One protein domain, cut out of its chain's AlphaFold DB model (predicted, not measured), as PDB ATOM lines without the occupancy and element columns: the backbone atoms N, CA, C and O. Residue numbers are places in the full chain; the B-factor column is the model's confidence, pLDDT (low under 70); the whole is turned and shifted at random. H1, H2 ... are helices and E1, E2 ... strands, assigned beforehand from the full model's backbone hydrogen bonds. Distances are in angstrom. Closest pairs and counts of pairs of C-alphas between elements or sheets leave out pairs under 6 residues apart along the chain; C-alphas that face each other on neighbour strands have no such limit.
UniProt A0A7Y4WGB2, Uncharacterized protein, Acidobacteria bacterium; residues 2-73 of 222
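What this domain is: This is residues 2 to 73 of the 222 residues of an uncharacterized protein of Acidobacteria bacterium (UniProt A0A7Y4WGB2). The picture is one small antiparallel sheet of four strands, E1 E2 E3 E4 in that order across it, with the short helix H2 beside its E1 edge, grazing it, and the short helix H1 set off from one face across a gap. The longest direction runs along the strands, from the loop between E3 and E4 to the last printed residue, and a long loop, residues 19 to 32, leads from E1 round to H2. The printed part has 72 residues, with two named helices and four named strands in the order H1 E1 H2 E2 E3 E4. The class is mixed, helices and strands, with 33 of the 72 residues in named elements, under half. The whole is compact, with a radius of gyration of the C-alphas of 11.8 A and spans of 37 by 27 by 25 A.

Where its parts are: Start in the sheet at C-alpha 43, (263.858, 337.304, 206.734), where E2, residues 43 to 47, begins and runs 13.8 A. Next comes E3, residues 52 to 57, 17.1 A long, and then E4, residues 65 to 70, 16.8 A long, which ends at C-alpha 70, (250.419, 345.640, 212.157). Go back along the chain for E1, residues 16 to 18, 7.2 A long. H2 holds residues 33 to 38 and is 8.9 A long. Find H1, residues 2 to 8, at C-alpha 2, (266.841, 346.650, 209.300); it is 10.0 A long.

How they stand to each other: Look first at E2, E3 and E4, a meander, each strand the antiparallel neighbour of the one before. E2 and E3 form a hairpin at 175 degrees; find N 45 and O 54 within hydrogen-bond range at 2.9 A. E3 and E4 form a hairpin, also at 175 degrees, with N 55 and O 67 at 3.0 A. On the other side of E2 is E1, antiparallel to it at 162 degrees, with N 18 and O 44 at 2.9 A. E1 and E4 are the edge strands. Residues 16 to 17 of E1 also pair, antiparallel, with residues 25 to 26. H2 is on the sheet but only grazes it, with its residues 35 to 38; its closest C-alphas to E1 are those of Val 38 and Asn 18, 6.8 A apart. H1 is not on the sheet, and it is only just apart from H2, the closest C-alphas being 8.2 A apart. In H1 and H2 every O i to N i+4 pair is within hydrogen-bond range.

The domain as a whole: The two C-alphas farthest apart are those of Arg 61 and Ser 73, 36.7 A. The printed part has no cut. The link from E1 to H2, 14 residues, is long; those from H2 to E2 and from E2 to E3 are tight. The mean pLDDT of the printed part is 89.7, and you will find values under 70 at residues 59 to 61, in the link from E3 to E4.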
ATOM      1  N   LEU A   2     266.838 346.783 207.830       85.19
ATOM      2  CA  LEU A   2     266.841 346.650 209.300       85.19
ATOM      3  C   LEU A   2     267.138 347.990 209.986       85.19
ATOM      4  O   LEU A   2     266.384 348.416 210.851       85.19
ATOM      5  N   GLU A   3     268.147 348.710 209.499       85.50
ATOM      6  CA  GLU A   3     268.414 350.104 209.884       85.50
ATOM      7  C   GLU A   3     267.210 351.011 209.591       85.50
ATOM      8  O   GLU A   3     266.801 351.807 210.423       85.50
ATOM      9  N   THR A   4     266.559 350.820 208.442       84.69
ATOM     10  CA  THR A   4     265.340 351.547 208.069       84.69
ATOM     11  C   THR A   4     264.198 351.338 209.068       84.69
ATOM     12  O   THR A   4     263.505 352.296 209.386       84.69
ATOM     13  N   LEU A   5     263.992 350.115 209.568       84.88
ATOM     14  CA  LEU A   5     263.010 349.830 210.617       84.88
ATOM     15  C   LEU A   5     263.400 350.519 211.928       84.88
ATOM     16  O   LEU A   5     262.545 351.120 212.568       84.88
ATOM     17  N   LEU A   6     264.683 350.463 212.300       87.25
ATOM     18  CA  LEU A   6     265.203 351.096 213.516       87.25
ATOM     19  C   LEU A   6     265.045 352.620 213.501       87.25
ATOM     20  O   LEU A   6     264.699 353.202 214.524       87.25
ATOM     21  N   GLU A   7     265.286 353.256 212.356       86.44
ATOM     22  CA  GLU A   7     265.252 354.712 212.207       86.44
ATOM     23  C   GLU A   7     263.846 355.253 211.944       86.44
ATOM     24  O   GLU A   7     263.440 356.244 212.548       86.44
ATOM     25  N   ALA A   8     263.115 354.641 211.009       84.31
ATOM     26  CA  ALA A   8     261.886 355.224 210.479       84.31
ATOM     27  C   ALA A   8     260.654 354.850 211.300       84.31
ATOM     28  O   ALA A   8     259.743 355.671 211.405       84.31
ATOM     29  N   VAL A   9     260.615 353.624 211.846       87.25
ATOM     30  CA  VAL A   9     259.458 353.115 212.600       87.25
ATOM     31  C   VAL A   9     259.885 352.196 213.758       87.25
ATOM     32  O   VAL A   9     259.718 350.972 213.694       87.25
ATOM     33  N   PRO A  10     260.403 352.764 214.867       86.00
ATOM     34  CA  PRO A  10     260.867 351.996 216.027       86.00
ATOM     35  C   PRO A  10     259.808 351.056 216.631       86.00
ATOM     36  O   PRO A  10     260.133 350.034 217.241       86.00
ATOM     37  N   THR A  11     258.527 351.384 216.455       88.06
ATOM     38  CA  THR A  11     257.378 350.585 216.907       88.06
ATOM     39  C   THR A  11     257.238 349.261 216.144       88.06
ATOM     40  O   THR A  11     256.613 348.332 216.659       88.06
ATOM     41  N   TRP A  12     257.854 349.135 214.962       90.06
ATOM     42  CA  TRP A  12     257.820 347.938 214.108       90.06
ATOM     43  C   TRP A  12     259.102 347.101 214.183       90.06
ATOM     44  O   TRP A  12     259.200 346.053 213.538       90.06
ATOM     45  N   VAL A  13     260.083 347.542 214.975       91.56
ATOM     46  CA  VAL A  13     261.362 346.844 215.153       91.56
ATOM     47  C   VAL A  13     261.122 345.430 215.700       91.56
ATOM     48  O   VAL A  13     260.338 345.281 216.650       91.56
ATOM     49  N   PRO A  14     261.793 344.401 215.141       93.75
ATOM     50  CA  PRO A  14     261.656 343.021 215.594       93.75
ATOM     51  C   PRO A  14     261.919 342.853 217.094       93.75
ATOM     52  O   PRO A  14     262.891 343.380 217.627       93.75
ATOM     53  N   GLU A  15     261.111 342.036 217.768       95.75
ATOM     54  CA  GLU A  15     261.533 341.387 219.021       95.75
ATOM     55  C   GLU A  15     262.211 340.052 218.716       95.75
ATOM     56  O   GLU A  15     263.168 339.649 219.388       95.75
ATOM     57  N   LYS A  16     261.698 339.353 217.697       97.19
ATOM     58  CA  LYS A  16     262.243 338.094 217.213       97.19
ATOM     59  C   LYS A  16     262.333 338.073 215.700       97.19
ATOM     60  O   LYS A  16     261.525 338.694 215.016       97.19
ATOM     61  N   TYR A  17     263.287 337.306 215.195       97.19
ATOM     62  CA  TYR A  17     263.492 337.096 213.770       97.19
ATOM     63  C   TYR A  17     263.952 335.664 213.474       97.19
ATOM     64  O   TYR A  17     264.404 334.946 214.369       97.19
ATOM     65  N   ASN A  18     263.801 335.224 212.225       96.25
ATOM     66  CA  ASN A  18     264.396 333.999 211.686       96.25
ATOM     67  C   ASN A  18     264.242 333.971 210.151       96.25
ATOM     68  O   ASN A  18     263.555 334.816 209.592       96.25
ATOM     69  N   TYR A  19     264.823 332.987 209.463       93.50
ATOM     70  CA  TYR A  19     264.562 332.756 208.029       93.50
ATOM     71  C   TYR A  19     263.498 331.684 207.744       93.50
ATOM     72  O   TYR A  19     263.209 331.379 206.586       93.50
ATOM     73  N   PHE A  20     262.935 331.090 208.797       92.75
ATOM     74  CA  PHE A  20     261.914 330.047 208.749       92.75
ATOM     75  C   PHE A  20     261.054 330.093 210.017       92.75
ATOM     76  O   PHE A  20     261.479 330.627 211.042       92.75
ATOM     77  N   GLU A  21     259.861 329.506 209.959       91.06
ATOM     78  CA  GLU A  21     259.018 329.317 211.139       91.06
ATOM     79  C   GLU A  21     259.503 328.118 211.977       91.06
ATOM     80  O   GLU A  21     259.797 327.066 211.409       91.06
ATOM     81  N   PRO A  22     259.559 328.215 213.317       94.00
ATOM     82  CA  PRO A  22     259.093 329.340 214.123       94.00
ATOM     83  C   PRO A  22     260.087 330.517 214.176       94.00
ATOM     84  O   PRO A  22     261.296 330.331 214.357       94.00
ATOM     85  N   VAL A  23     259.562 331.746 214.124       95.69
ATOM     86  CA  VAL A  23     260.331 332.987 214.356       95.69
ATOM     87  C   VAL A  23     260.721 333.111 215.840       95.69
ATOM     88  O   VAL A  23     259.939 333.576 216.677       95.69
ATOM     89  N   ASN A  24     261.923 332.646 216.200       96.12
ATOM     90  CA  ASN A  24     262.311 332.431 217.600       96.12
ATOM     91  C   ASN A  24     263.678 332.993 218.035       96.12
ATOM     92  O   ASN A  24     263.946 332.967 219.239       96.12
ATOM     93  N   ARG A  25     264.516 333.532 217.136       96.31
ATOM     94  CA  ARG A  25     265.778 334.185 217.535       96.31
ATOM     95  C   ARG A  25     265.477 335.568 218.084       96.31
ATOM     96  O   ARG A  25     264.640 336.264 217.525       96.31
ATOM     97  N   ARG A  26     266.134 335.971 219.170       96.94
ATOM     98  CA  ARG A  26     265.941 337.298 219.767       96.94
ATOM     99  C   ARG A  26     266.668 338.349 218.935       96.94
ATOM    100  O   ARG A  26     267.835 338.157 218.621       96.94
ATOM    101  N   PHE A  27     265.991 339.444 218.616       96.06
ATOM    102  CA  PHE A  27     266.608 340.592 217.962       96.06
ATOM    103  C   PHE A  27     267.305 341.489 218.991       96.06
ATOM    104  O   PHE A  27     266.733 341.777 220.047       96.06
ATOM    105  N   ASP A  28     268.525 341.923 218.684       94.50
ATOM    106  CA  ASP A  28     269.274 342.901 219.471       94.50
ATOM    107  C   ASP A  28     269.522 344.156 218.614       94.50
ATOM    108  O   ASP A  28     270.322 344.105 217.682       94.50
ATOM    109  N   PRO A  29     268.852 345.290 218.889       91.25
ATOM    110  CA  PRO A  29     269.065 346.516 218.124       91.25
ATOM    111  C   PRO A  29     270.474 347.105 218.308       91.25
ATOM    112  O   PRO A  29     270.877 347.941 217.504       91.25
ATOM    113  N   GLY A  30     271.214 346.698 219.349       92.56
ATOM    114  CA  GLY A  30     272.591 347.132 219.599       92.56
ATOM    115  C   GLY A  30     273.656 346.295 218.885       92.56
ATOM    116  O   GLY A  30     274.808 346.718 218.824       92.56
ATOM    117  N   ASN A  31     273.290 345.131 218.339       91.81
ATOM    118  CA  ASN A  31     274.191 344.256 217.596       91.81
ATOM    119  C   ASN A  31     273.448 343.564 216.445       91.81
ATOM    120  O   ASN A  31     272.715 342.593 216.640       91.81
ATOM    121  N   LEU A  32     273.670 344.058 215.228       93.00
ATOM    122  CA  LEU A  32     272.969 343.579 214.038       93.00
ATOM    123  C   LEU A  32     273.666 342.410 213.335       93.00
ATOM    124  O   LEU A  32     273.083 341.878 212.393       93.00
ATOM    125  N   ASP A  33     274.855 341.982 213.764       92.81
ATOM    126  CA  ASP A  33     275.688 341.034 213.007       92.81
ATOM    127  C   ASP A  33     274.955 339.721 212.701       92.81
ATOM    128  O   ASP A  33     274.892 339.276 211.552       92.81
ATOM    129  N   GLU A  34     274.317 339.124 213.712       92.38
ATOM    130  CA  GLU A  34     273.554 337.885 213.533       92.38
ATOM    131  C   GLU A  34     272.307 338.089 212.659       92.38
ATOM    132  O   GLU A  34     271.965 337.236 211.833       92.38
ATOM    133  N   ALA A  35     271.627 339.228 212.814       92.94
ATOM    134  CA  ALA A  35     270.439 339.547 212.030       92.94
ATOM    135  C   ALA A  35     270.791 339.771 210.554       92.94
ATOM    136  O   ALA A  35     270.075 339.291 209.672       92.94
ATOM    137  N   LEU A  36     271.918 340.431 210.284       91.62
ATOM    138  CA  LEU A  36     272.459 340.659 208.947       91.62
ATOM    139  C   LEU A  36     272.943 339.366 208.283       91.62
ATOM    140  O   LEU A  36     272.822 339.227 207.065       91.62
ATOM    141  N   ASP A  37     273.444 338.392 209.046       91.19
ATOM    142  CA  ASP A  37     273.769 337.081 208.478       91.19
ATOM    143  C   ASP A  37     272.509 336.338 208.008       91.19
ATOM    144  O   ASP A  37     272.465 335.817 206.890       91.19
ATOM    145  N   VAL A  38     271.439 336.374 208.810       90.88
ATOM    146  CA  VAL A  38     270.135 335.801 208.432       90.88
ATOM    147  C   VAL A  38     269.496 336.551 207.260       90.88
ATOM    148  O   VAL A  38     268.881 335.920 206.400       90.88
ATOM    149  N   TRP A  39     269.691 337.870 207.179       88.75
ATOM    150  CA  TRP A  39     269.182 338.750 206.118       88.75
ATOM    151  C   TRP A  39     269.628 338.353 204.699       88.75
ATOM    152  O   TRP A  39     269.026 338.765 203.716       88.75
ATOM    153  N   LYS A  40     270.659 337.513 204.557       86.38
ATOM    154  CA  LYS A  40     271.086 336.957 203.258       86.38
ATOM    155  C   LYS A  40     270.078 335.960 202.663       86.38
ATOM    156  O   LYS A  40     270.255 335.498 201.538       86.38
ATOM    157  N   ARG A  41     269.058 335.571 203.430       87.75
ATOM    158  CA  ARG A  41     267.961 334.660 203.063       87.75
ATOM    159  C   ARG A  41     266.632 335.359 203.317       87.75
ATOM    160  O   ARG A  41     266.625 336.495 203.761       87.75
ATOM    161  N   ASN A  42     265.504 334.680 203.101       89.69
ATOM    162  CA  ASN A  42     264.212 335.189 203.568       89.69
ATOM    163  C   ASN A  42     264.321 335.611 205.037       89.69
ATOM    164  O   ASN A  42     264.918 334.892 205.832       89.69
ATOM    165  N   PHE A  43     263.763 336.759 205.389       93.69
ATOM    166  CA  PHE A  43     263.858 337.304 206.734       93.69
ATOM    167  C   PHE A  43     262.455 337.519 207.266       93.69
ATOM    168  O   PHE A  43     261.749 338.387 206.774       93.69
ATOM    169  N   LEU A  44     262.046 336.720 208.242       95.06
ATOM    170  CA  LEU A  44     260.765 336.816 208.931       95.06
ATOM    171  C   LEU A  44     260.992 337.444 210.298       95.06
ATOM    172  O   LEU A  44     261.980 337.130 210.970       95.06
ATOM    173  N   TRP A  45     260.070 338.291 210.737       96.06
ATOM    174  CA  TRP A  45     260.134 338.867 212.072       96.06
ATOM    175  C   TRP A  45     258.766 339.030 212.703       96.06
ATOM    176  O   TRP A  45     257.744 339.123 212.023       96.06
ATOM    177  N   ASN A  46     258.767 339.089 214.031       96.38
ATOM    178  CA  ASN A  46     257.593 339.467 214.788       96.38
ATOM    179  C   ASN A  46     257.938 340.252 216.057       96.38
ATOM    180  O   ASN A  46     259.078 340.294 216.536       96.38
ATOM    181  N   ARG A  47     256.900 340.893 216.578       94.19
ATOM    182  CA  ARG A  47     256.852 341.667 217.808       94.19
ATOM    183  C   ARG A  47     255.488 341.457 218.449       94.19
ATOM    184  O   ARG A  47     254.480 341.418 217.750       94.19
ATOM    185  N   ARG A  48     255.442 341.333 219.777       92.06
ATOM    186  CA  ARG A  48     254.178 341.131 220.502       92.06
ATOM    187  C   ARG A  48     253.471 342.429 220.875       92.06
ATOM    188  O   ARG A  48     252.243 342.440 220.907       92.06
ATOM    189  N   LYS A  49     254.206 343.489 221.239       89.62
ATOM    190  CA  LYS A  49     253.615 344.752 221.728       89.62
ATOM    191  C   LYS A  49     254.322 346.004 221.172       89.62
ATOM    192  O   LYS A  49     255.413 346.330 221.646       89.62
ATOM    193  N   PRO A  50     253.710 346.741 220.226       89.88
ATOM    194  CA  PRO A  50     252.492 346.366 219.503       89.88
ATOM    195  C   PRO A  50     252.670 345.080 218.685       89.88
ATOM    196  O   PRO A  50     253.798 344.657 218.435       89.88
ATOM    197  N   SER A  51     251.560 344.442 218.303       93.69
ATOM    198  CA  SER A  51     251.618 343.227 217.486       93.69
ATOM    199  C   SER A  51     252.004 343.599 216.062       93.69
ATOM    200  O   SER A  51     251.228 344.251 215.360       93.69
ATOM    201  N   VAL A  52     253.198 343.180 215.655       93.62
ATOM    202  CA  VAL A  52     253.740 343.398 214.313       93.62
ATOM    203  C   VAL A  52     254.339 342.093 213.825       93.62
ATOM    204  O   VAL A  52     255.083 341.441 214.553       93.62
ATOM    205  N   GLU A  53     254.042 341.721 212.593       94.25
ATOM    206  CA  GLU A  53     254.736 340.658 211.874       94.25
ATOM    207  C   GLU A  53     255.161 341.177 210.508       94.25
ATOM    208  O   GLU A  53     254.552 342.088 209.949       94.25
ATOM    209  N   GLY A  54     256.205 340.597 209.950       92.94
ATOM    210  CA  GLY A  54     256.592 340.927 208.598       92.94
ATOM    211  C   GLY A  54     257.575 339.936 208.032       92.94
ATOM    212  O   GLY A  54     258.060 339.022 208.708       92.94
ATOM    213  N   GLY A  55     257.873 340.142 206.764       91.62
ATOM    214  CA  GLY A  55     258.907 339.386 206.103       91.62
ATOM    215  C   GLY A  55     259.470 340.090 204.887       91.62
ATOM    216  O   GLY A  55     258.837 340.958 204.285       91.62
ATOM    217  N   ALA A  56     260.695 339.715 204.556       90.69
ATOM    218  CA  ALA A  56     261.404 340.126 203.365       90.69
ATOM    219  C   ALA A  56     261.822 338.882 202.580       90.69
ATOM    220  O   ALA A  56     262.437 337.963 203.127       90.69
ATOM    221  N   TRP A  57     261.507 338.875 201.292       87.75
ATOM    222  CA  TRP A  57     261.988 337.896 200.325       87.75
ATOM    223  C   TRP A  57     262.896 338.602 199.340       87.75
ATOM    224  O   TRP A  57     262.487 339.567 198.693       87.75
ATOM    225  N   PHE A  58     264.128 338.118 199.227       83.44
ATOM    226  CA  PHE A  58     265.106 338.680 198.308       83.44
ATOM    227  C   PHE A  58     264.976 337.998 196.957       83.44
ATOM    228  O   PHE A  58     265.007 336.772 196.840       83.44
ATOM    229  N   GLY A  59     264.756 338.827 195.947       69.69
ATOM    230  CA  GLY A  59     264.532 338.399 194.584       69.69
ATOM    231  C   GLY A  59     265.746 337.710 193.964       69.69
ATOM    232  O   GLY A  59     266.869 338.190 194.089       69.69
ATOM    233  N   GLY A  60     265.499 336.597 193.271       69.25
ATOM    234  CA  GLY A  60     266.377 336.072 192.219       69.25
ATOM    235  C   GLY A  60     265.759 336.382 190.855       69.25
ATOM    236  O   GLY A  60     265.848 337.493 190.355       69.25
ATOM    237  N   ARG A  61     265.004 335.426 190.296       63.34
ATOM    238  CA  ARG A  61     264.225 335.603 189.046       63.34
ATOM    239  C   ARG A  61     262.987 336.514 189.171       63.34
ATOM    240  O   ARG A  61     262.266 336.704 188.195       63.34
ATOM    241  N   PHE A  62     262.709 337.027 190.365       74.25
ATOM    242  CA  PHE A  62     261.594 337.923 190.683       74.25
ATOM    243  C   PHE A  62     262.146 339.118 191.457       74.25
ATOM    244  O   PHE A  62     263.246 339.022 191.990       74.25
ATOM    245  N   HIS A  63     261.407 340.224 191.551       83.12
ATOM    246  CA  HIS A  63     261.819 341.316 192.432       83.12
ATOM    247  C   HIS A  63     261.631 340.949 193.900       83.12
ATOM    248  O   HIS A  63     260.824 340.081 194.242       83.12
ATOM    249  N   SER A  64     262.395 341.616 194.759       86.88
ATOM    250  CA  SER A  64     262.265 341.479 196.205       86.88
ATOM    251  C   SER A  64     260.903 341.980 196.682       86.88
ATOM    252  O   SER A  64     260.361 342.938 196.134       86.88
ATOM    253  N   ALA A  65     260.377 341.364 197.734       88.31
ATOM    254  CA  ALA A  65     259.126 341.765 198.363       88.31
ATOM    255  C   ALA A  65     259.340 341.951 199.862       88.31
ATOM    256  O   ALA A  65     260.023 341.150 200.499       88.31
ATOM    257  N   VAL A  66     258.736 342.995 200.422       89.44
ATOM    258  CA  VAL A  66     258.674 343.226 201.867       89.44
ATOM    259  C   VAL A  66     257.216 343.431 202.233       89.44
ATOM    260  O   VAL A  66     256.519 344.191 201.565       89.44
ATOM    261  N   PHE A  67     256.760 342.769 203.289       90.56
ATOM    262  CA  PHE A  67     255.442 343.008 203.863       90.56
ATOM    263  C   PHE A  67     255.562 343.238 205.360       90.56
ATOM    264  O   PHE A  67     256.453 342.702 206.021       90.56
ATOM    265  N   VAL A  68     254.630 344.029 205.877       91.69
ATOM    266  CA  VAL A  68     254.455 344.274 207.302       91.69
ATOM    267  C   VAL A  68     252.962 344.222 207.578       91.69
ATOM    268  O   VAL A  68     252.173 344.840 206.865       91.69
ATOM    269  N   ARG A  69     252.570 343.477 208.602       91.94
ATOM    270  CA  ARG A  69     251.223 343.478 209.159       91.94
ATOM    271  C   ARG A  69     251.314 343.998 210.574       91.94
ATOM    272  O   ARG A  69     252.100 343.514 211.385       91.94
ATOM    273  N   VAL A  70     250.491 344.990 210.856       91.25
ATOM    274  CA  VAL A  70     250.419 345.640 212.157       91.25
ATOM    275  C   VAL A  70     248.999 345.532 212.678       91.25
ATOM    276  O   VAL A  70     248.037 345.604 211.914       91.25
ATOM    277  N   SER A  71     248.854 345.353 213.988       89.25
ATOM    278  CA  SER A  71     247.546 345.493 214.626       89.25
ATOM    279  C   SER A  71     246.983 346.888 214.364       89.25
ATOM    280  O   SER A  71     247.729 347.860 214.480       89.25
ATOM    281  N   ALA A  72     245.675 346.998 214.119       81.44
ATOM    282  CA  ALA A  72     245.010 348.279 213.861       81.44
ATOM    283  C   ALA A  72     245.312 349.339 214.938       81.44
ATOM    284  O   ALA A  72     245.600 350.482 214.617       81.44
ATOM    285  N   SER A  73     245.368 348.939 216.213       80.69
ATOM    286  CA  SER A  73     245.694 349.826 217.341       80.69
ATOM    287  C   SER A  73     247.116 350.405 217.326       80.69
ATOM    288  O   SER A  73     247.444 351.229 218.171       80.69
TER     289      SER A  73